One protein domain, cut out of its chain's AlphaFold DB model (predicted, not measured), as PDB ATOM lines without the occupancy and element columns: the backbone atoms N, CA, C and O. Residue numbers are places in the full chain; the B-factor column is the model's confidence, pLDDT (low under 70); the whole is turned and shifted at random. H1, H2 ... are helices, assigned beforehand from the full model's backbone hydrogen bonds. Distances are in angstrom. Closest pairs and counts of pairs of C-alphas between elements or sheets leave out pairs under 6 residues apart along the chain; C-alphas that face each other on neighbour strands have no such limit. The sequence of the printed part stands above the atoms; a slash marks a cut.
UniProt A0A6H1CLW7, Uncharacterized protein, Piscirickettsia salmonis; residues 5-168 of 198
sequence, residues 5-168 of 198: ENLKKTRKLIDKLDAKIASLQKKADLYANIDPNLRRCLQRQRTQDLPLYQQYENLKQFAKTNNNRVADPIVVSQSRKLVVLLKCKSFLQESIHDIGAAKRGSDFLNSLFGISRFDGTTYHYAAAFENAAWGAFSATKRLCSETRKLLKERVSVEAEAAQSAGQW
ATOM      1  N   GLU A   5       0.941   0.978  67.580       86.50
ATOM      2  CA  GLU A   5       0.397   1.942  66.626       86.50
ATOM      3  C   GLU A   5       0.765   1.582  65.177       86.50
ATOM      4  O   GLU A   5      -0.107   1.581  64.301       86.50
ATOM      5  N   ASN A   6       2.016   1.187  64.918       83.94
ATOM      6  CA  ASN A   6       2.459   0.752  63.591       83.94
ATOM      7  C   ASN A   6       1.724  -0.509  63.130       83.94
ATOM      8  O   ASN A   6       1.313  -0.595  61.968       83.94
ATOM      9  N   LEU A   7       1.487  -1.468  64.026       87.75
ATOM     10  CA  LEU A   7       0.685  -2.657  63.723       87.75
ATOM     11  C   LEU A   7      -0.764  -2.289  63.378       87.75
ATOM     12  O   LEU A   7      -1.312  -2.806  62.402       87.75
ATOM     13  N   LYS A   8      -1.367  -1.347  64.114       92.56
ATOM     14  CA  LYS A   8      -2.721  -0.842  63.834       92.56
ATOM     15  C   LYS A   8      -2.803  -0.154  62.468       92.56
ATOM     16  O   LYS A   8      -3.720  -0.442  61.698       92.56
ATOM     17  N   LYS A   9      -1.832   0.708  62.135       93.19
ATOM     18  CA  LYS A   9      -1.728   1.353  60.812       93.19
ATOM     19  C   LYS A   9      -1.549   0.320  59.693       93.19
ATOM     20  O   LYS A   9      -2.231   0.414  58.674       93.19
ATOM     21  N   THR A  10      -0.697  -0.689  59.913       93.31
ATOM     22  CA  THR A  10      -0.443  -1.785  58.959       93.31
ATOM     23  C   THR A  10      -1.728  -2.555  58.653       93.31
ATOM     24  O   THR A  10      -2.102  -2.670  57.490       93.31
ATOM     25  N   ARG A  11      -2.445  -3.022  59.686       94.50
ATOM     26  CA  ARG A  11      -3.702  -3.777  59.527       94.50
ATOM     27  C   ARG A  11      -4.766  -2.965  58.793       94.50
ATOM     28  O   ARG A  11      -5.277  -3.415  57.778       94.50
ATOM     29  N   LYS A  12      -4.992  -1.716  59.217       96.31
ATOM     30  CA  LYS A  12      -5.959  -0.819  58.564       96.31
ATOM     31  C   LYS A  12      -5.647  -0.608  57.079       96.31
ATOM     32  O   LYS A  12      -6.560  -0.460  56.271       96.31
ATOM     33  N   LEU A  13      -4.367  -0.536  56.711       96.50
ATOM     34  CA  LEU A  13      -3.974  -0.399  55.314       96.50
ATOM     35  C   LEU A  13      -4.161  -1.708  54.532       96.50
ATOM     36  O   LEU A  13      -4.620  -1.650  53.394       96.50
ATOM     37  N   ILE A  14      -3.882  -2.864  55.143       96.44
ATOM     38  CA  ILE A  14      -4.187  -4.181  54.559       96.44
ATOM     39  C   ILE A  14      -5.688  -4.303  54.268       96.44
ATOM     40  O   ILE A  14      -6.041  -4.653  53.146       96.44
ATOM     41  N   ASP A  15      -6.567  -3.895  55.187       96.88
ATOM     42  CA  ASP A  15      -8.023  -3.946  54.974       96.88
ATOM     43  C   ASP A  15      -8.460  -3.106  53.759       96.88
ATOM     44  O   ASP A  15      -9.280  -3.529  52.938       96.88
ATOM     45  N   LYS A  16      -7.870  -1.913  53.588       96.25
ATOM     46  CA  LYS A  16      -8.120  -1.070  52.406       96.25
ATOM     47  C   LYS A  16      -7.621  -1.727  51.116       96.25
ATOM     48  O   LYS A  16      -8.273  -1.596  50.076       96.25
ATOM     49  N   LEU A  17      -6.454  -2.377  51.163       95.38
ATOM     50  CA  LEU A  17      -5.908  -3.114  50.023       95.38
ATOM     51  C   LEU A  17      -6.835  -4.272  49.652       95.38
ATOM     52  O   LEU A  17      -7.176  -4.396  48.479       95.38
ATOM     53  N   ASP A  18      -7.310  -5.040  50.630       95.50
ATOM     54  CA  ASP A  18      -8.213  -6.174  50.419       95.50
ATOM     55  C   ASP A  18      -9.552  -5.749  49.820       95.50
ATOM     56  O   ASP A  18      -9.980  -6.309  48.808       95.50
ATOM     57  N   ALA A  19     -10.166  -4.685  50.342       94.88
ATOM     58  CA  ALA A  19     -11.385  -4.128  49.761       94.88
ATOM     59  C   ALA A  19     -11.184  -3.717  48.291       94.88
ATOM     60  O   ALA A  19     -12.043  -3.955  47.430       94.88
ATOM     61  N   LYS A  20     -10.030  -3.115  47.971       92.50
ATOM     62  CA  LYS A  20      -9.730  -2.699  46.600       92.50
ATOM     63  C   LYS A  20      -9.422  -3.880  45.685       92.50
ATOM     64  O   LYS A  20      -9.890  -3.870  44.546       92.50
ATOM     65  N   ILE A  21      -8.670  -4.868  46.166       92.88
ATOM     66  CA  ILE A  21      -8.391  -6.116  45.453       92.88
ATOM     67  C   ILE A  21      -9.725  -6.781  45.118       92.88
ATOM     68  O   ILE A  21     -10.025  -6.911  43.937       92.88
ATOM     69  N   ALA A  22     -10.590  -7.042  46.100       91.75
ATOM     70  CA  ALA A  22     -11.899  -7.657  45.879       91.75
ATOM     71  C   ALA A  22     -12.756  -6.891  44.852       91.75
ATOM     72  O   ALA A  22     -13.370  -7.490  43.969       91.75
ATOM     73  N   SER A  23     -12.757  -5.554  44.906       91.00
ATOM     74  CA  SER A  23     -13.439  -4.717  43.906       91.00
ATOM     75  C   SER A  23     -12.890  -4.924  42.488       91.00
ATOM     76  O   SER A  23     -13.662  -5.001  41.533       91.00
ATOM     77  N   LEU A  24     -11.570  -5.022  42.331       87.81
ATOM     78  CA  LEU A  24     -10.927  -5.264  41.039       87.81
ATOM     79  C   LEU A  24     -11.150  -6.697  40.539       87.81
ATOM     80  O   LEU A  24     -11.349  -6.881  39.340       87.81
ATOM     81  N   GLN A  25     -11.176  -7.687  41.434       87.56
ATOM     82  CA  GLN A  25     -11.497  -9.073  41.083       87.56
ATOM     83  C   GLN A  25     -12.930  -9.188  40.551       87.56
ATOM     84  O   GLN A  25     -13.126  -9.723  39.464       87.56
ATOM     85  N   LYS A  26     -13.907  -8.571  41.235       87.94
ATOM     86  CA  LYS A  26     -15.301  -8.499  40.755       87.94
ATOM     87  C   LYS A  26     -15.402  -7.859  39.371       87.94
ATOM     88  O   LYS A  26     -16.162  -8.325  38.533       87.94
ATOM     89  N   LYS A  27     -14.620  -6.806  39.103       83.69
ATOM     90  CA  LYS A  27     -14.561  -6.200  37.763       83.69
ATOM     91  C   LYS A  27     -14.002  -7.172  36.727       83.69
ATOM     92  O   LYS A  27     -14.566  -7.259  35.646       83.69
ATOM     93  N   ALA A  28     -12.937  -7.905  37.050       80.31
ATOM     94  CA  ALA A  28     -12.384  -8.918  36.152       80.31
ATOM     95  C   ALA A  28     -13.411 -10.021  35.830       80.31
ATOM     96  O   ALA A  28     -13.533 -10.396  34.669       80.31
ATOM     97  N   ASP A  29     -14.191 -10.469  36.819       81.94
ATOM     98  CA  ASP A  29     -15.281 -11.432  36.613       81.94
ATOM     99  C   ASP A  29     -16.394 -10.886  35.711       81.94
ATOM    100  O   ASP A  29     -16.892 -11.597  34.840       81.94
ATOM    101  N   LEU A  30     -16.756  -9.608  35.858       82.00
ATOM    102  CA  LEU A  30     -17.725  -8.963  34.965       82.00
ATOM    103  C   LEU A  30     -17.221  -8.910  33.516       82.00
ATOM    104  O   LEU A  30     -17.977  -9.245  32.610       82.00
ATOM    105  N   TYR A  31     -15.953  -8.555  33.288       74.94
ATOM    106  CA  TYR A  31     -15.364  -8.580  31.938       74.94
ATOM    107  C   TYR A  31     -15.286  -9.998  31.368       74.94
ATOM    108  O   TYR A  31     -15.527 -10.202  30.182       74.94
ATOM    109  N   ALA A  32     -15.020 -10.993  32.214       75.00
ATOM    110  CA  ALA A  32     -15.025 -12.398  31.818       75.00
ATOM    111  C   ALA A  32     -16.397 -12.864  31.310       75.00
ATOM    112  O   ALA A  32     -16.471 -13.723  30.441       75.00
ATOM    113  N   ASN A  33     -17.494 -12.299  31.816       77.50
ATOM    114  CA  ASN A  33     -18.828 -12.624  31.306       77.50
ATOM    115  C   ASN A  33     -19.079 -12.069  29.896       77.50
ATOM    116  O   ASN A  33     -19.950 -12.580  29.199       77.50
ATOM    117  N   ILE A  34     -18.322 -11.048  29.485       75.25
ATOM    118  CA  ILE A  34     -18.439 -10.398  28.176       75.25
ATOM    119  C   ILE A  34     -17.535 -11.091  27.142       75.25
ATOM    120  O   ILE A  34     -17.937 -11.239  25.991       75.25
ATOM    121  N   ASP A  35     -16.345 -11.557  27.543       77.69
ATOM    122  CA  ASP A  35     -15.391 -12.254  26.667       77.69
ATOM    123  C   ASP A  35     -15.237 -13.749  27.054       77.69
ATOM    124  O   ASP A  35     -14.586 -14.077  28.055       77.69
ATOM    125  N   PRO A  36     -15.761 -14.688  26.237       80.69
ATOM    126  CA  PRO A  36     -15.644 -16.129  26.479       80.69
ATOM    127  C   PRO A  36     -14.202 -16.654  26.554       80.69
ATOM    128  O   PRO A  36     -13.927 -17.606  27.295       80.69
ATOM    129  N   ASN A  37     -13.268 -16.058  25.808       82.50
ATOM    130  CA  ASN A  37     -11.861 -16.450  25.835       82.50
ATOM    131  C   ASN A  37     -11.208 -16.011  27.149       82.50
ATOM    132  O   ASN A  37     -10.483 -16.791  27.776       82.50
ATOM    133  N   LEU A  38     -11.526 -14.796  27.603       79.06
ATOM    134  CA  LEU A  38     -11.105 -14.290  28.908       79.06
ATOM    135  C   LEU A  38     -11.663 -15.146  30.048       79.06
ATOM    136  O   LEU A  38     -10.917 -15.509  30.963       79.06
ATOM    137  N   ARG A  39     -12.939 -15.545  29.962       82.75
ATOM    138  CA  ARG A  39     -13.575 -16.466  30.914       82.75
ATOM    139  C   ARG A  39     -12.817 -17.775  31.036       82.75
ATOM    140  O   ARG A  39     -12.496 -18.204  32.143       82.75
ATOM    141  N   ARG A  40     -12.498 -18.392  29.897       84.81
ATOM    142  CA  ARG A  40     -11.760 -19.657  29.850       84.81
ATOM    143  C   ARG A  40     -10.359 -19.500  30.440       84.81
ATOM    144  O   ARG A  40      -9.906 -20.386  31.160       84.81
ATOM    145  N   CYS A  41      -9.688 -18.383  30.164       83.94
ATOM    146  CA  CYS A  41      -8.378 -18.085  30.737       83.94
ATOM    147  C   CYS A  41      -8.445 -17.969  32.265       83.94
ATOM    148  O   CYS A  41      -7.748 -18.704  32.960       83.94
ATOM    149  N   LEU A  42      -9.338 -17.128  32.795       80.62
ATOM    150  CA  LEU A  42      -9.533 -16.960  34.240       80.62
ATOM    151  C   LEU A  42      -9.885 -18.272  34.941       80.62
ATOM    152  O   LEU A  42      -9.332 -18.570  35.997       80.62
ATOM    153  N   GLN A  43     -10.770 -19.074  34.348       84.69
ATOM    154  CA  GLN A  43     -11.153 -20.364  34.914       84.69
ATOM    155  C   GLN A  43      -9.959 -21.323  34.983       84.69
ATOM    156  O   GLN A  43      -9.736 -21.922  36.030       84.69
ATOM    157  N   ARG A  44      -9.139 -21.398  33.922       86.25
ATOM    158  CA  ARG A  44      -7.899 -22.191  33.924       86.25
ATOM    159  C   ARG A  44      -6.930 -21.736  35.012       86.25
ATOM    160  O   ARG A  44      -6.384 -22.573  35.720       86.25
ATOM    161  N   GLN A  45      -6.742 -20.425  35.170       85.06
ATOM    162  CA  GLN A  45      -5.851 -19.881  36.200       85.06
ATOM    163  C   GLN A  45      -6.319 -20.237  37.618       85.06
ATOM    164  O   GLN A  45      -5.501 -20.595  38.459       85.06
ATOM    165  N   ARG A  46      -7.635 -20.205  37.868       81.81
ATOM    166  CA  ARG A  46      -8.222 -20.595  39.162       81.81
ATOM    167  C   ARG A  46      -8.062 -22.080  39.471       81.81
ATOM    168  O   ARG A  46      -7.906 -22.432  40.630       81.81
ATOM    169  N   THR A  47      -8.094 -22.939  38.455       84.19
ATOM    170  CA  THR A  47      -7.924 -24.390  38.631       84.19
ATOM    171  C   THR A  47      -6.467 -24.825  38.797       84.19
ATOM    172  O   THR A  47      -6.226 -25.964  39.169       84.19
ATOM    173  N   GLN A  48      -5.495 -23.952  38.509       81.56
ATOM    174  CA  GLN A  48      -4.062 -24.283  38.513       81.56
ATOM    175  C   GLN A  48      -3.372 -24.123  39.883       81.56
ATOM    176  O   GLN A  48      -2.151 -24.203  39.938       81.56
ATOM    177  N   ASP A  49      -4.121 -23.871  40.963       81.75
ATOM    178  CA  ASP A  49      -3.595 -23.619  42.323       81.75
ATOM    179  C   ASP A  49      -2.431 -22.600  42.366       81.75
ATOM    180  O   ASP A  49      -1.465 -22.705  43.116       81.75
ATOM    181  N   LEU A  50      -2.494 -21.592  41.490       84.38
ATOM    182  CA  LEU A  50      -1.457 -20.570  41.386       84.38
ATOM    183  C   LEU A  50      -1.688 -19.452  42.408       84.38
ATOM    184  O   LEU A  50      -2.837 -19.047  42.617       84.38
ATOM    185  N   PRO A  51      -0.622 -18.828  42.946       86.44
ATOM    186  CA  PRO A  51      -0.754 -17.604  43.722       86.44
ATOM    187  C   PRO A  51      -1.510 -16.530  42.937       86.44
ATOM    188  O   PRO A  51      -1.284 -16.329  41.741       86.44
ATOM    189  N   LEU A  52      -2.373 -15.784  43.626       85.56
ATOM    190  CA  LEU A  52      -3.274 -14.821  42.992       85.56
ATOM    191  C   LEU A  52      -2.536 -13.786  42.118       85.56
ATOM    192  O   LEU A  52      -3.024 -13.405  41.056       85.56
ATOM    193  N   TYR A  53      -1.335 -13.352  42.524       86.12
ATOM    194  CA  TYR A  53      -0.538 -12.417  41.721       86.12
ATOM    195  C   TYR A  53      -0.145 -13.034  40.365       86.12
ATOM    196  O   TYR A  53      -0.199 -12.342  39.348       86.12
ATOM    197  N   GLN A  54       0.206 -14.324  40.346       86.56
ATOM    198  CA  GLN A  54       0.624 -15.039  39.143       86.56
ATOM    199  C   GLN A  54      -0.563 -15.254  38.200       86.56
ATOM    200  O   GLN A  54      -0.427 -15.058  36.994       86.56
ATOM    201  N   GLN A  55      -1.747 -15.551  38.748       86.38
ATOM    202  CA  GLN A  55      -2.984 -15.636  37.964       86.38
ATOM    203  C   GLN A  55      -3.254 -14.330  37.194       86.38
ATOM    204  O   GLN A  55      -3.570 -14.360  36.003       86.38
ATOM    205  N   TYR A  56      -3.082 -13.169  37.841       86.31
ATOM    206  CA  TYR A  56      -3.295 -11.863  37.200       86.31
ATOM    207  C   TYR A  56      -2.153 -11.422  36.277       86.31
ATOM    208  O   TYR A  56      -2.397 -10.692  35.314       86.31
ATOM    209  N   GLU A  57      -0.922 -11.877  36.511       87.12
ATOM    210  CA  GLU A  57       0.170 -11.736  35.542       87.12
ATOM    211  C   GLU A  57      -0.126 -12.514  34.254       87.12
ATOM    212  O   GLU A  57      -0.044 -11.949  33.161       87.12
ATOM    213  N   ASN A  58      -0.572 -13.764  34.378       86.81
ATOM    214  CA  ASN A  58      -0.967 -14.594  33.242       86.81
ATOM    215  C   ASN A  58      -2.160 -13.979  32.491       86.81
ATOM    216  O   ASN A  58      -2.137 -13.888  31.264       86.81
ATOM    217  N   LEU A  59      -3.156 -13.462  33.219       83.62
ATOM    218  CA  LEU A  59      -4.295 -12.746  32.639       83.62
ATOM    219  C   LEU A  59      -3.865 -11.507  31.849       83.62
ATOM    220  O   LEU A  59      -4.353 -11.265  30.746       83.62
ATOM    221  N   LYS A  60      -2.928 -10.726  32.398       84.38
ATOM    222  CA  LYS A  60      -2.366  -9.545  31.735       84.38
ATOM    223  C   LYS A  60      -1.676  -9.920  30.425       84.38
ATOM    224  O   LYS A  60      -1.822  -9.186  29.452       84.38
ATOM    225  N   GLN A  61      -0.902 -11.007  30.400       84.81
ATOM    226  CA  GLN A  61      -0.241 -11.455  29.170       84.81
ATOM    227  C   GLN A  61      -1.260 -11.962  28.155       84.81
ATOM    228  O   GLN A  61      -1.224 -11.536  27.006       84.81
ATOM    229  N   PHE A  62      -2.227 -12.761  28.603       82.56
ATOM    230  CA  PHE A  62      -3.316 -13.230  27.760       82.56
ATOM    231  C   PHE A  62      -4.080 -12.074  27.106       82.56
ATOM    232  O   PHE A  62      -4.256 -12.073  25.896       82.56
ATOM    233  N   ALA A  63      -4.465 -11.046  27.868       78.00
ATOM    234  CA  ALA A  63      -5.187  -9.887  27.338       78.00
ATOM    235  C   ALA A  63      -4.359  -9.032  26.356       78.00
ATOM    236  O   ALA A  63      -4.930  -8.273  25.578       78.00
ATOM    237  N   LYS A  64      -3.022  -9.136  26.379       77.56
ATOM    238  CA  LYS A  64      -2.148  -8.493  25.386       77.56
ATOM    239  C   LYS A  64      -2.066  -9.276  24.081       77.56
ATOM    240  O   LYS A  64      -1.966  -8.664  23.025       77.56
ATOM    241  N   THR A  65      -2.028 -10.604  24.170       75.00
ATOM    242  CA  THR A  65      -1.804 -11.491  23.021       75.00
ATOM    243  C   THR A  65      -3.101 -11.924  22.353       75.00
ATOM    244  O   THR A  65      -3.105 -12.262  21.175       75.00
ATOM    245  N   ASN A  66      -4.200 -11.954  23.105       66.69
ATOM    246  CA  ASN A  66      -5.461 -12.509  22.658       66.69
ATOM    247  C   ASN A  66      -6.398 -11.401  22.171       66.69
ATOM    248  O   ASN A  66      -7.128 -10.807  22.958       66.69
ATOM    249  N   ASN A  67      -6.304 -11.120  20.873       53.53
ATOM    250  CA  ASN A  67      -7.381 -10.783  19.937       53.53
ATOM    251  C   ASN A  67      -6.730 -10.196  18.676       53.53
ATOM    252  O   ASN A  67      -5.866  -9.328  18.763       53.53
ATOM    253  N   ASN A  68      -7.230 -10.565  17.492       50.81
ATOM    254  CA  ASN A  68      -6.977  -9.876  16.212       50.81
ATOM    255  C   ASN A  68      -7.497  -8.408  16.192       50.81
ATOM    256  O   ASN A  68      -7.752  -7.832  15.138       50.81
ATOM    257  N   ARG A  69      -7.679  -7.800  17.369       52.22
ATOM    258  CA  ARG A  69      -7.957  -6.397  17.656       52.22
ATOM    259  C   ARG A  69      -7.259  -6.069  18.977       52.22
ATOM    260  O   ARG A  69      -7.420  -6.811  19.935       52.22
ATOM    261  N   VAL A  70      -6.487  -4.982  18.967       51.09
ATOM    262  CA  VAL A  70      -5.936  -4.204  20.096       51.09
ATOM    263  C   VAL A  70      -6.262  -4.766  21.491       51.09
ATOM    264  O   VAL A  70      -7.427  -4.819  21.870       51.09
ATOM    265  N   ALA A  71      -5.219  -5.120  22.255       58.41
ATOM    266  CA  ALA A  71      -5.286  -5.560  23.653       58.41
ATOM    267  C   ALA A  71      -6.392  -4.845  24.447       58.41
ATOM    268  O   ALA A  71      -6.383  -3.615  24.449       58.41
ATOM    269  N   ASP A  72      -7.282  -5.578  25.142       71.25
ATOM    270  CA  ASP A  72      -8.359  -4.963  25.939       71.25
ATOM    271  C   ASP A  72      -7.730  -4.042  27.001       71.25
ATOM    272  O   ASP A  72      -7.165  -4.525  28.001       71.25
ATOM    273  N   PRO A  73      -7.788  -2.708  26.812       75.25
ATOM    274  CA  PRO A  73      -7.019  -1.790  27.641       75.25
ATOM    275  C   PRO A  73      -7.500  -1.812  29.089       75.25
ATOM    276  O   PRO A  73      -6.723  -1.553  30.017       75.25
ATOM    277  N   ILE A  74      -8.773  -2.152  29.305       77.69
ATOM    278  CA  ILE A  74      -9.376  -2.172  30.626       77.69
ATOM    279  C   ILE A  74      -8.893  -3.398  31.390       77.69
ATOM    280  O   ILE A  74      -8.390  -3.241  32.505       77.69
ATOM    281  N   VAL A  75      -8.970  -4.594  30.800       78.69
ATOM    282  CA  VAL A  75      -8.510  -5.839  31.442       78.69
ATOM    283  C   VAL A  75      -7.018  -5.761  31.764       78.69
ATOM    284  O   VAL A  75      -6.602  -6.085  32.884       78.69
ATOM    285  N   VAL A  76      -6.210  -5.248  30.832       79.56
ATOM    286  CA  VAL A  76      -4.775  -5.024  31.052       79.56
ATOM    287  C   VAL A  76      -4.543  -4.027  32.196       79.56
ATOM    288  O   VAL A  76      -3.721  -4.288  33.081       79.56
ATOM    289  N   SER A  77      -5.275  -2.907  32.229       82.94
ATOM    290  CA  SER A  77      -5.168  -1.903  33.300       82.94
ATOM    291  C   SER A  77      -5.557  -2.466  34.672       82.94
ATOM    292  O   SER A  77      -4.818  -2.282  35.644       82.94
ATOM    293  N   GLN A  78      -6.683  -3.185  34.776       83.88
ATOM    294  CA  GLN A  78      -7.119  -3.773  36.050       83.88
ATOM    295  C   GLN A  78      -6.145  -4.853  36.535       83.88
ATOM    296  O   GLN A  78      -5.818  -4.885  37.722       83.88
ATOM    297  N   SER A  79      -5.620  -5.683  35.629       85.06
ATOM    298  CA  SER A  79      -4.650  -6.731  35.973       85.06
ATOM    299  C   SER A  79      -3.345  -6.137  36.511       85.06
ATOM    300  O   SER A  79      -2.854  -6.569  37.552       85.06
ATOM    301  N   ARG A  80      -2.822  -5.070  35.883       86.88
ATOM    302  CA  ARG A  80      -1.654  -4.325  36.400       86.88
ATOM    303  C   ARG A  80      -1.894  -3.804  37.819       86.88
ATOM    304  O   ARG A  80      -1.024  -3.938  38.677       86.88
ATOM    305  N   LYS A  81      -3.075  -3.227  38.073       89.50
ATOM    306  CA  LYS A  81      -3.459  -2.709  39.397       89.50
ATOM    307  C   LYS A  81      -3.498  -3.816  40.444       89.50
ATOM    308  O   LYS A  81      -2.949  -3.632  41.525       89.50
ATOM    309  N   LEU A  82      -4.108  -4.955  40.119       90.19
ATOM    310  CA  LEU A  82      -4.192  -6.111  41.011       90.19
ATOM    311  C   LEU A  82      -2.812  -6.631  41.406       90.19
ATOM    312  O   LEU A  82      -2.548  -6.777  42.595       90.19
ATOM    313  N   VAL A  83      -1.916  -6.832  40.436       91.12
ATOM    314  CA  VAL A  83      -0.557  -7.322  40.712       91.12
ATOM    315  C   VAL A  83       0.180  -6.399  41.682       91.12
ATOM    316  O   VAL A  83       0.770  -6.871  42.653       91.12
ATOM    317  N   VAL A  84       0.133  -5.083  41.456       92.88
ATOM    318  CA  VAL A  84       0.814  -4.121  42.336       92.88
ATOM    319  C   VAL A  84       0.212  -4.132  43.742       92.88
ATOM    320  O   VAL A  84       0.960  -4.168  44.716       92.88
ATOM    321  N   LEU A  85      -1.118  -4.144  43.872       94.25
ATOM    322  CA  LEU A  85      -1.777  -4.153  45.185       94.25
ATOM    323  C   LEU A  85      -1.510  -5.446  45.963       94.25
ATOM    324  O   LEU A  85      -1.328  -5.387  47.178       94.25
ATOM    325  N   LEU A  86      -1.426  -6.589  45.277       94.12
ATOM    326  CA  LEU A  86      -1.065  -7.867  45.896       94.12
ATOM    327  C   LEU A  86       0.372  -7.863  46.414       94.12
ATOM    328  O   LEU A  86       0.609  -8.296  47.540       94.12
ATOM    329  N   LYS A  87       1.315  -7.296  45.652       94.81
ATOM    330  CA  LYS A  87       2.691  -7.096  46.128       94.81
ATOM    331  C   LYS A  87       2.741  -6.170  47.342       94.81
ATOM    332  O   LYS A  87       3.379  -6.511  48.331       94.81
ATOM    333  N   CYS A  88       2.026  -5.040  47.310       95.38
ATOM    334  CA  CYS A  88       1.919  -4.132  48.459       95.38
ATOM    335  C   CYS A  88       1.402  -4.849  49.712       95.38
ATOM    336  O   CYS A  88       1.964  -4.670  50.791       95.38
ATOM    337  N   LYS A  89       0.361  -5.678  49.566       96.12
ATOM    338  CA  LYS A  89      -0.184  -6.478  50.666       96.12
ATOM    339  C   LYS A  89       0.866  -7.444  51.225       96.12
ATOM    340  O   LYS A  89       1.069  -7.439  52.436       96.12
ATOM    341  N   SER A  90       1.555  -8.196  50.361       95.31
ATOM    342  CA  SER A  90       2.614  -9.139  50.765       95.31
ATOM    343  C   SER A  90       3.710  -8.432  51.559       95.31
ATOM    344  O   SER A  90       4.003  -8.821  52.685       95.31
ATOM    345  N   PHE A  91       4.228  -7.311  51.040       95.75
ATOM    346  CA  PHE A  91       5.253  -6.532  51.733       95.75
ATOM    347  C   PHE A  91       4.782  -6.035  53.099       95.75
ATOM    348  O   PHE A  91       5.545  -6.095  54.055       95.75
ATOM    349  N   LEU A  92       3.537  -5.564  53.223       94.62
ATOM    350  CA  LEU A  92       3.006  -5.128  54.515       94.62
ATOM    351  C   LEU A  92       2.890  -6.283  55.510       94.62
ATOM    352  O   LEU A  92       3.283  -6.107  56.659       94.62
ATOM    353  N   GLN A  93       2.388  -7.442  55.078       94.62
ATOM    354  CA  GLN A  93       2.253  -8.628  55.927       94.62
ATOM    355  C   GLN A  93       3.618  -9.150  56.387       94.62
ATOM    356  O   GLN A  93       3.837  -9.307  57.586       94.62
ATOM    357  N   GLU A  94       4.554  -9.339  55.458       93.25
ATOM    358  CA  GLU A  94       5.916  -9.790  55.761       93.25
ATOM    359  C   GLU A  94       6.664  -8.777  56.636       93.25
ATOM    360  O   GLU A  94       7.340  -9.159  57.591       93.25
ATOM    361  N   SER A  95       6.478  -7.472  56.383       91.12
ATOM    362  CA  SER A  95       7.166  -6.418  57.137       91.12
ATOM    363  C   SER A  95       6.860  -6.416  58.628       91.12
ATOM    364  O   SER A  95       7.616  -5.813  59.390       91.12
ATOM    365  N   ILE A  96       5.766  -7.063  59.059       89.06
ATOM    366  CA  ILE A  96       5.416  -7.222  60.475       89.06
ATOM    367  C   ILE A  96       6.554  -7.911  61.233       89.06
ATOM    368  O   ILE A  96       6.827  -7.513  62.365       89.06
ATOM    369  N   HIS A  97       7.225  -8.870  60.597       85.62
ATOM    370  CA  HIS A  97       8.259  -9.702  61.211       85.62
ATOM    371  C   HIS A  97       9.639  -9.538  60.555       85.62
ATOM    372  O   HIS A  97      10.642  -9.793  61.213       85.62
ATOM    373  N   ASP A  98       9.705  -9.089  59.297       86.62
ATOM    374  CA  ASP A  98      10.949  -8.930  58.532       86.62
ATOM    375  C   ASP A  98      11.149  -7.474  58.076       86.62
ATOM    376  O   ASP A  98      10.488  -6.982  57.158       86.62
ATOM    377  N   ILE A  99      12.123  -6.775  58.666       87.94
ATOM    378  CA  ILE A  99      12.483  -5.417  58.230       87.94
ATOM    379  C   ILE A  99      13.039  -5.393  56.795       87.94
ATOM    380  O   ILE A  99      12.853  -4.416  56.064       87.94
ATOM    381  N   GLY A 100      13.661  -6.487  56.349       88.94
ATOM    382  CA  GLY A 100      14.121  -6.668  54.977       88.94
ATOM    383  C   GLY A 100      12.968  -6.615  53.977       88.94
ATOM    384  O   GLY A 100      13.100  -5.978  52.930       88.94
ATOM    385  N   ALA A 101      11.809  -7.188  54.311       91.19
ATOM    386  CA  ALA A 101      10.597  -7.072  53.503       91.19
ATOM    387  C   ALA A 101      10.112  -5.621  53.399       91.19
ATOM    388  O   ALA A 101       9.696  -5.188  52.320       91.19
ATOM    389  N   ALA A 102      10.232  -4.839  54.480       90.81
ATOM    390  CA  ALA A 102       9.904  -3.416  54.444       90.81
ATOM    391  C   ALA A 102      10.815  -2.644  53.481       90.81
ATOM    392  O   ALA A 102      10.327  -1.848  52.674       90.81
ATOM    393  N   LYS A 103      12.122  -2.933  53.509       92.50
ATOM    394  CA  LYS A 103      13.098  -2.344  52.585       92.50
ATOM    395  C   LYS A 103      12.796  -2.726  51.133       92.50
ATOM    396  O   LYS A 103      12.590  -1.833  50.314       92.50
ATOM    397  N   ARG A 104      12.645  -4.025  50.835       94.94
ATOM    398  CA  ARG A 104      12.288  -4.522  49.489       94.94
ATOM    399  C   ARG A 104      11.008  -3.872  48.962       94.94
ATOM    400  O   ARG A 104      10.964  -3.444  47.809       94.94
ATOM    401  N   GLY A 105       9.979  -3.764  49.802       93.19
ATOM    402  CA  GLY A 105       8.716  -3.140  49.420       93.19
ATOM    403  C   GLY A 105       8.828  -1.630  49.196       93.19
ATOM    404  O   GLY A 105       8.265  -1.111  48.230       93.19
ATOM    405  N   SER A 106       9.589  -0.922  50.037       93.50
ATOM    406  CA  SER A 106       9.901   0.499  49.837       93.50
ATOM    407  C   SER A 106      10.652   0.723  48.522       93.50
ATOM    408  O   SER A 106      10.273   1.613  47.761       93.50
ATOM    409  N   ASP A 107      11.659  -0.096  48.219       92.94
ATOM    410  CA  ASP A 107      12.480   0.020  47.009       92.94
ATOM    411  C   ASP A 107      11.680  -0.292  45.744       92.94
ATOM    412  O   ASP A 107      11.710   0.480  44.782       92.94
ATOM    413  N   PHE A 108      10.865  -1.349  45.779       93.88
ATOM    414  CA  PHE A 108       9.904  -1.654  44.721       93.88
ATOM    415  C   PHE A 108       8.982  -0.460  44.436       93.88
ATOM    416  O   PHE A 108       8.798  -0.067  43.283       93.88
ATOM    417  N   LEU A 109       8.425   0.156  45.484       92.75
ATOM    418  CA  LEU A 109       7.546   1.310  45.331       92.75
ATOM    419  C   LEU A 109       8.311   2.554  44.873       92.75
ATOM    420  O   LEU A 109       7.808   3.273  44.017       92.75
ATOM    421  N   ASN A 110       9.523   2.808  45.373       90.69
ATOM    422  CA  ASN A 110      10.380   3.896  44.893       90.69
ATOM    423  C   ASN A 110      10.611   3.778  43.383       90.69
ATOM    424  O   ASN A 110      10.394   4.754  42.671       90.69
ATOM    425  N   SER A 111      10.970   2.584  42.905       90.06
ATOM    426  CA  SER A 111      11.148   2.303  41.479       90.06
ATOM    427  C   SER A 111       9.854   2.545  40.695       90.06
ATOM    428  O   SER A 111       9.849   3.300  39.725       90.06
ATOM    429  N   LEU A 112       8.721   2.011  41.166       87.62
ATOM    430  CA  LEU A 112       7.426   2.183  40.502       87.62
ATOM    431  C   LEU A 112       6.984   3.654  40.424       87.62
ATOM    432  O   LEU A 112       6.443   4.091  39.409       87.62
ATOM    433  N   PHE A 113       7.209   4.431  41.485       84.75
ATOM    434  CA  PHE A 113       6.954   5.871  41.477       84.75
ATOM    435  C   PHE A 113       7.961   6.629  40.601       84.75
ATOM    436  O   PHE A 113       7.552   7.589  39.958       84.75
ATOM    437  N   GLY A 114       9.218   6.184  40.523       80.88
ATOM    438  CA  GLY A 114      10.267   6.776  39.682       80.88
ATOM    439  C   GLY A 114      10.035   6.620  38.176       80.88
ATOM    440  O   GLY A 114      10.510   7.440  37.403       80.88
ATOM    441  N   ILE A 115       9.237   5.631  37.752       78.62
ATOM    442  CA  ILE A 115       8.757   5.519  36.359       78.62
ATOM    443  C   ILE A 115       7.830   6.691  35.995       78.62
ATOM    444  O   ILE A 115       7.669   7.022  34.820       78.62
ATOM    445  N   SER A 116       7.194   7.318  36.991       75.25
ATOM    446  CA  SER A 116       6.319   8.460  36.736       75.25
ATOM    447  C   SER A 116       7.167   9.698  36.445       75.25
ATOM    448  O   SER A 116       7.969  10.101  37.285       75.25
ATOM    449  N   ARG A 117       6.981  10.309  35.275       74.44
ATOM    450  CA  ARG A 117       7.795  11.430  34.782       74.44
ATOM    451  C   ARG A 117       6.921  12.610  34.383       74.44
ATOM    452  O   ARG A 117       5.829  12.415  33.859       74.44
ATOM    453  N   PHE A 118       7.416  13.820  34.601       70.94
ATOM    454  CA  PHE A 118       6.845  15.029  34.018       70.94
ATOM    455  C   PHE A 118       7.658  15.377  32.772       70.94
ATOM    456  O   PHE A 118       8.880  15.463  32.857       70.94
ATOM    457  N   ASP A 119       7.006  15.527  31.621       76.44
ATOM    458  CA  ASP A 119       7.680  15.854  30.354       76.44
ATOM    459  C   ASP A 119       7.732  17.364  30.058       76.44
ATOM    460  O   ASP A 119       8.081  17.765  28.952       76.44
ATOM    461  N   GLY A 120       7.373  18.202  31.036       68.88
ATOM    462  CA  GLY A 120       7.233  19.651  30.872       68.88
ATOM    463  C   GLY A 120       5.787  20.106  30.658       68.88
ATOM    464  O   GLY A 120       5.485  21.272  30.894       68.88
ATOM    465  N   THR A 121       4.877  19.198  30.289       71.88
ATOM    466  CA  THR A 121       3.458  19.519  30.044       71.88
ATOM    467  C   THR A 121       2.499  18.579  30.769       71.88
ATOM    468  O   THR A 121       1.483  19.020  31.304       71.88
ATOM    469  N   THR A 122       2.834  17.289  30.848       68.25
ATOM    470  CA  THR A 122       1.961  16.240  31.372       68.25
ATOM    471  C   THR A 122       2.730  15.307  32.304       68.25
ATOM    472  O   THR A 122       3.876  14.926  32.060       68.25
ATOM    473  N   TYR A 123       2.079  14.909  33.398       66.50
ATOM    474  CA  TYR A 123       2.573  13.826  34.243       66.50
ATOM    475  C   TYR A 123       2.200  12.474  33.639       66.50
ATOM    476  O   TYR A 123       1.032  12.085  33.617       66.50
ATOM    477  N   HIS A 124       3.216  11.725  33.234       71.69
ATOM    478  CA  HIS A 124       3.117  10.314  32.892       71.69
ATOM    479  C   HIS A 124       3.235   9.509  34.173       71.69
ATOM    480  O   HIS A 124       4.185   9.682  34.937       71.69
ATOM    481  N   TYR A 125       2.279   8.625  34.423       73.81
ATOM    482  CA  TYR A 125       2.339   7.731  35.570       73.81
ATOM    483  C   TYR A 125       2.772   6.341  35.135       73.81
ATOM    484  O   TYR A 125       2.572   5.940  33.993       73.81
ATOM    485  N   ALA A 126       3.307   5.558  36.073       81.00
ATOM    486  CA  ALA A 126       3.405   4.123  35.847       81.00
ATOM    487  C   ALA A 126       2.031   3.576  35.421       81.00
ATOM    488  O   ALA A 126       1.012   3.931  36.014       81.00
ATOM    489  N   ALA A 127       1.998   2.661  34.452       79.25
ATOM    490  CA  ALA A 127       0.750   2.167  33.862       79.25
ATOM    491  C   ALA A 127      -0.230   1.526  34.873       79.25
ATOM    492  O   ALA A 127      -1.425   1.399  34.615       79.25
ATOM    493  N   ALA A 128       0.256   1.104  36.047       79.94
ATOM    494  CA  ALA A 128      -0.589   0.623  37.145       79.94
ATOM    495  C   ALA A 128      -1.342   1.752  37.882       79.94
ATOM    496  O   ALA A 128      -2.334   1.496  38.565       79.94
ATOM    497  N   PHE A 129      -0.879   2.995  37.767       83.25
ATOM    498  CA  PHE A 129      -1.454   4.181  38.402       83.25
ATOM    499  C   PHE A 129      -2.372   4.977  37.482       83.25
ATOM    500  O   PHE A 129      -3.159   5.780  37.991       83.25
ATOM    501  N   GLU A 130      -2.315   4.725  36.178       73.88
ATOM    502  CA  GLU A 130      -3.213   5.323  35.201       73.88
ATOM    503  C   GLU A 130      -4.667   4.962  35.506       73.88
ATOM    504  O   GLU A 130      -5.029   3.819  35.823       73.88
ATOM    505  N   ASN A 131      -5.531   5.964  35.430       65.62
ATOM    506  CA  ASN A 131      -6.962   5.765  35.507       65.62
ATOM    507  C   ASN A 131      -7.485   5.581  34.083       65.62
ATOM    508  O   ASN A 131      -7.089   6.318  33.189       65.62
ATOM    509  N   ALA A 132      -8.360   4.597  33.861       54.06
ATOM    510  CA  ALA A 132      -8.925   4.368  32.526       54.06
ATOM    511  C   ALA A 132      -9.820   5.541  32.068       54.06
ATOM    512  O   ALA A 132     -10.125   5.658  30.891       54.06
ATOM    513  N   ALA A 133     -10.210   6.419  33.001       44.44
ATOM    514  CA  ALA A 133     -10.883   7.677  32.734       44.44
ATOM    515  C   ALA A 133      -9.987   8.850  33.179       44.44
ATOM    516  O   ALA A 133      -9.735   9.018  34.373       44.44
ATOM    517  N   TRP A 134      -9.482   9.595  32.191       37.00
ATOM    518  CA  TRP A 134      -9.121  11.019  32.205       37.00
ATOM    519  C   TRP A 134      -8.618  11.614  33.539       37.00
ATOM    520  O   TRP A 134      -9.393  12.019  34.401       37.00
ATOM    521  N   GLY A 135      -7.292  11.735  33.677       39.03
ATOM    522  CA  GLY A 135      -6.635  12.772  34.494       39.03
ATOM    523  C   GLY A 135      -6.664  12.650  36.027       39.03
ATOM    524  O   GLY A 135      -5.847  13.287  36.687       39.03
ATOM    525  N   ALA A 136      -7.529  11.828  36.629       41.69
ATOM    526  CA  ALA A 136      -7.597  11.679  38.089       41.69
ATOM    527  C   ALA A 136      -6.672  10.565  38.620       41.69
ATOM    528  O   ALA A 136      -6.593   9.482  38.038       41.69
ATOM    529  N   PHE A 137      -6.016  10.781  39.769       53.69
ATOM    530  CA  PHE A 137      -5.198   9.755  40.429       53.69
ATOM    531  C   PHE A 137      -6.006   8.478  40.694       53.69
ATOM    532  O   PHE A 137      -7.048   8.516  41.351       53.69
ATOM    533  N   SER A 138      -5.511   7.316  40.254       74.81
ATOM    534  CA  SER A 138      -6.170   6.058  40.611       74.81
ATOM    535  C   SER A 138      -6.056   5.793  42.118       74.81
ATOM    536  O   SER A 138      -5.018   6.029  42.743       74.81
ATOM    537  N   ALA A 139      -7.108   5.220  42.710       84.31
ATOM    538  CA  ALA A 139      -7.079   4.747  44.098       84.31
ATOM    539  C   ALA A 139      -5.885   3.806  44.375       84.31
ATOM    540  O   ALA A 139      -5.350   3.792  45.481       84.31
ATOM    541  N   THR A 140      -5.421   3.076  43.353       88.19
ATOM    542  CA  THR A 140      -4.212   2.247  43.401       88.19
ATOM    543  C   THR A 140      -2.974   3.062  43.760       88.19
ATOM    544  O   THR A 140      -2.237   2.670  44.663       88.19
ATOM    545  N   LYS A 141      -2.763   4.221  43.122       89.12
ATOM    546  CA  LYS A 141      -1.627   5.103  43.427       89.12
ATOM    547  C   LYS A 141      -1.657   5.570  44.881       89.12
ATOM    548  O   LYS A 141      -0.627   5.546  45.550       89.12
ATOM    549  N   ARG A 142      -2.834   5.970  45.381       90.50
ATOM    550  CA  ARG A 142      -2.998   6.410  46.775       90.50
ATOM    551  C   ARG A 142      -2.617   5.301  47.754       90.50
ATOM    552  O   ARG A 142      -1.809   5.541  48.643       90.50
ATOM    553  N   LEU A 143      -3.128   4.090  47.545       94.06
ATOM    554  CA  LEU A 143      -2.814   2.937  48.395       94.06
ATOM    555  C   LEU A 143      -1.327   2.565  48.340       94.06
ATOM    556  O   LEU A 143      -0.727   2.286  49.375       94.06
ATOM    557  N   CYS A 144      -0.703   2.632  47.163       93.38
ATOM    558  CA  CYS A 144       0.736   2.407  47.013       93.38
ATOM    559  C   CYS A 144       1.568   3.495  47.706       93.38
ATOM    560  O   CYS A 144       2.612   3.198  48.275       93.38
ATOM    561  N   SER A 145       1.104   4.747  47.703       93.25
ATOM    562  CA  SER A 145       1.753   5.849  48.424       93.25
ATOM    563  C   SER A 145       1.650   5.669  49.942       93.25
ATOM    564  O   SER A 145       2.664   5.754  50.631       93.25
ATOM    565  N   GLU A 146       0.458   5.344  50.458       95.12
ATOM    566  CA  GLU A 146       0.252   5.016  51.879       95.12
ATOM    567  C   GLU A 146       1.131   3.822  52.296       95.12
ATOM    568  O   GLU A 146       1.794   3.879  53.330       95.12
ATOM    569  N   THR A 147       1.227   2.791  51.445       96.25
ATOM    570  CA  THR A 147       2.101   1.625  51.670       96.25
ATOM    571  C   THR A 147       3.565   2.042  51.739       96.25
ATOM    572  O   THR A 147       4.256   1.717  52.699       96.25
ATOM    573  N   ARG A 148       4.037   2.813  50.755       95.81
ATOM    574  CA  ARG A 148       5.425   3.288  50.686       95.81
ATOM    575  C   ARG A 148       5.812   4.076  51.933       95.81
ATOM    576  O   ARG A 148       6.897   3.855  52.458       95.81
ATOM    577  N   LYS A 149       4.946   4.987  52.390       94.50
ATOM    578  CA  LYS A 149       5.187   5.786  53.600       94.50
ATOM    579  C   LYS A 149       5.353   4.889  54.823       94.50
ATOM    580  O   LYS A 149       6.375   4.978  55.488       94.50
ATOM    581  N   LEU A 150       4.420   3.962  55.033       94.19
ATOM    582  CA  LEU A 150       4.458   3.058  56.180       94.19
ATOM    583  C   LEU A 150       5.704   2.154  56.184       94.19
ATOM    584  O   LEU A 150       6.309   1.922  57.228       94.19
ATOM    585  N   LEU A 151       6.096   1.638  55.016       94.06
ATOM    586  CA  LEU A 151       7.296   0.808  54.893       94.06
ATOM    587  C   LEU A 151       8.573   1.616  55.157       94.06
ATOM    588  O   LEU A 151       9.465   1.126  55.842       94.06
ATOM    589  N   LYS A 152       8.648   2.862  54.669       92.81
ATOM    590  CA  LYS A 152       9.768   3.766  54.962       92.81
ATOM    591  C   LYS A 152       9.857   4.113  56.442       92.81
ATOM    592  O   LYS A 152      10.939   4.014  57.002       92.81
ATOM    593  N   GLU A 153       8.732   4.450  57.070       90.69
ATOM    594  CA  GLU A 153       8.663   4.717  58.510       90.69
ATOM    595  C   GLU A 153       9.212   3.534  59.318       90.69
ATOM    596  O   GLU A 153      10.018   3.732  60.220       90.69
ATOM    597  N   ARG A 154       8.859   2.293  58.951       85.81
ATOM    598  CA  ARG A 154       9.428   1.094  59.591       85.81
ATOM    599  C   ARG A 154      10.946   1.011  59.443       85.81
ATOM    600  O   ARG A 154      11.626   0.749  60.427       85.81
ATOM    601  N   VAL A 155      11.460   1.218  58.230       87.62
ATOM    602  CA  VAL A 155      12.908   1.175  57.960       87.62
ATOM    603  C   VAL A 155      13.646   2.248  58.763       87.62
ATOM    604  O   VAL A 155      14.684   1.946  59.341       87.62
ATOM    605  N   SER A 156      13.100   3.465  58.848       85.88
ATOM    606  CA  SER A 156      13.682   4.558  59.634       85.88
ATOM    607  C   SER A 156      13.705   4.255  61.132       85.88
ATOM    608  O   SER A 156      14.762   4.367  61.740       85.88
ATOM    609  N   VAL A 157      12.592   3.793  61.711       81.94
ATOM    610  CA  VAL A 157      12.513   3.480  63.151       81.94
ATOM    611  C   VAL A 157      13.505   2.385  63.547       81.94
ATOM    612  O   VAL A 157      14.148   2.478  64.589       81.94
ATOM    613  N   GLU A 158      13.659   1.343  62.727       77.12
ATOM    614  CA  GLU A 158      14.612   0.272  63.037       77.12
ATOM    615  C   GLU A 158      16.070   0.731  62.825       77.12
ATOM    616  O   GLU A 158      16.956   0.304  63.562       77.12
ATOM    617  N   ALA A 159      16.330   1.639  61.875       78.88
ATOM    618  CA  ALA A 159      17.648   2.251  61.695       78.88
ATOM    619  C   ALA A 159      18.032   3.153  62.881       78.88
ATOM    620  O   ALA A 159      19.156   3.062  63.369       78.88
ATOM    621  N   GLU A 160      17.100   3.965  63.382       77.81
ATOM    622  CA  GLU A 160      17.282   4.787  64.585       77.81
ATOM    623  C   GLU A 160      17.525   3.906  65.818       77.81
ATOM    624  O   GLU A 160      18.490   4.119  66.548       77.81
ATOM    625  N   ALA A 161      16.730   2.846  66.002       74.25
ATOM    626  CA  ALA A 161      16.930   1.887  67.090       74.25
ATOM    627  C   ALA A 161      18.302   1.192  67.013       74.25
ATOM    628  O   ALA A 161      18.959   1.006  68.039       74.25
ATOM    629  N   ALA A 162      18.764   0.839  65.809       69.06
ATOM    630  CA  ALA A 162      20.086   0.254  65.597       69.06
ATOM    631  C   ALA A 162      21.222   1.251  65.874       69.06
ATOM    632  O   ALA A 162      22.238   0.862  66.446       69.06
ATOM    633  N   GLN A 163      21.058   2.529  65.520       68.69
ATOM    634  CA  GLN A 163      22.028   3.588  65.826       68.69
ATOM    635  C   GLN A 163      22.104   3.874  67.331       68.69
ATOM    636  O   GLN A 163      23.203   3.930  67.882       68.69
ATOM    637  N   SER A 164      20.962   3.967  68.020       63.50
ATOM    638  CA  SER A 164      20.917   4.118  69.480       63.50
ATOM    639  C   SER A 164      21.482   2.895  70.212       63.50
ATOM    640  O   SER A 164      22.152   3.045  71.229       63.50
ATOM    641  N   ALA A 165      21.287   1.682  69.680       59.53
ATOM    642  CA  ALA A 165      21.939   0.475  70.193       59.53
ATOM    643  C   ALA A 165      23.450   0.439  69.880       59.53
ATOM    644  O   ALA A 165      24.233  -0.070  70.683       59.53
ATOM    645  N   GLY A 166      23.867   0.996  68.739       50.25
ATOM    646  CA  GLY A 166      25.262   1.137  68.311       50.25
ATOM    647  C   GLY A 166      26.055   2.166  69.121       50.25
ATOM    648  O   GLY A 166      27.245   1.961  69.341       50.25
ATOM    649  N   GLN A 167      25.402   3.198  69.668       47.22
ATOM    650  CA  GLN A 167      26.008   4.120  70.645       47.22
ATOM    651  C   GLN A 167      26.378   3.437  71.976       47.22
ATOM    652  O   GLN A 167      27.228   3.947  72.698       47.22
ATOM    653  N   TRP A 168      25.807   2.264  72.272       39.72
ATOM    654  CA  TRP A 168      26.166   1.429  73.429       39.72
ATOM    655  C   TRP A 168      26.977   0.176  73.057       39.72
ATOM    656  O   TRP A 168      27.408  -0.564  73.942       39.72
TER     657      TRP A 168
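What this domain is: This is residues 5 to 168 of the 198 residues of an uncharacterized protein of Piscirickettsia salmonis (UniProt A0A6H1CLW7). Picture an elongated up-and-down bundle of helices with H4 in its middle: H1, H3, H5 and H6 pack on H4, with H3 and H5 apart from each other, and H2 packs on H3. Residues 160 to 168, of which 160 to 166 belong to H6, stick out as a tail, while the long link before H6 holds a short paired loop. The printed part has 164 residues with six named helices, in the order H1 to H6, and no named strand; its class is all helix. It is only just compact, close to loose, with a radius of gyration of the C-alphas of 18.1 A, and its spans of 66 by 45 by 23 A make it only just flat.

How they stand to each other: Start at H1, residues 5 to 34, and go to H4, residues 73 to 95, the hub, touching four helices. H1 and H4 touch at a shallow tilt of 25 degrees, opposite ways, with closest C-alphas Ile 14 and Lys 89, 6.0 A apart. H1 and H2, residues 36 to 47, touch only at the corner by their link, with closest C-alphas Ala 32 and Arg 39 at 4.4 A. H2 forms a hairpin with H3, residues 52 to 65; their closest C-alphas, Gln 45 and Gln 55, are 5.4 A apart. H3 and H4 form a hairpin at a shallow tilt of 22 degrees, closest at C-alphas Lys 60 and Val 76, 5.2 A. H4, with residues 87 to 95 alone, touches H5, residues 99 to 114, in a hairpin; the closest C-alphas are Ser 95 and Ala 102, 4.9 A. H5 and H6, residues 139 to 166, form a hairpin at a steep tilt of 45 degrees, with C-alphas Ala 102 and Leu 151 closest at 5.0 A. H6 touches H4 the same way, closest at C-alphas Lys 81 and Thr 140, 6.4 A. H6 also touches H1, with C-alphas Leu 17 and Leu 143 closest at 7.0 A. Every O i to N i+4 pair is within hydrogen-bond range in H2, H3, H4, H5 and H6; in H1, 25 of 26 are.

Where its parts are: Find C-alpha 5 at (0.397, 1.942, 66.626); from there H1 runs 44.6 A to C-alpha 34. H2 spans 16.6 A, H3 20.3 A, H4 33.1 A and H5 22.3 A. H6 runs 40.6 A from C-alpha 139 at (-7.079, 4.747, 44.098) to C-alpha 166 at (25.262, 1.137, 68.311).

The domain as a whole: The C-alphas of Asn 68 and Trp 168, the two farthest apart, are 67.1 A apart. The printed part has no cut. The link from H5 to H6 is long, 24 residues, and in it residues 117 to 118 pair antiparallel with 123 to 124. Look for pLDDT under 70 at residues 66 to 71, 120, 122 to 123, 131 to 137 and 162 to 168.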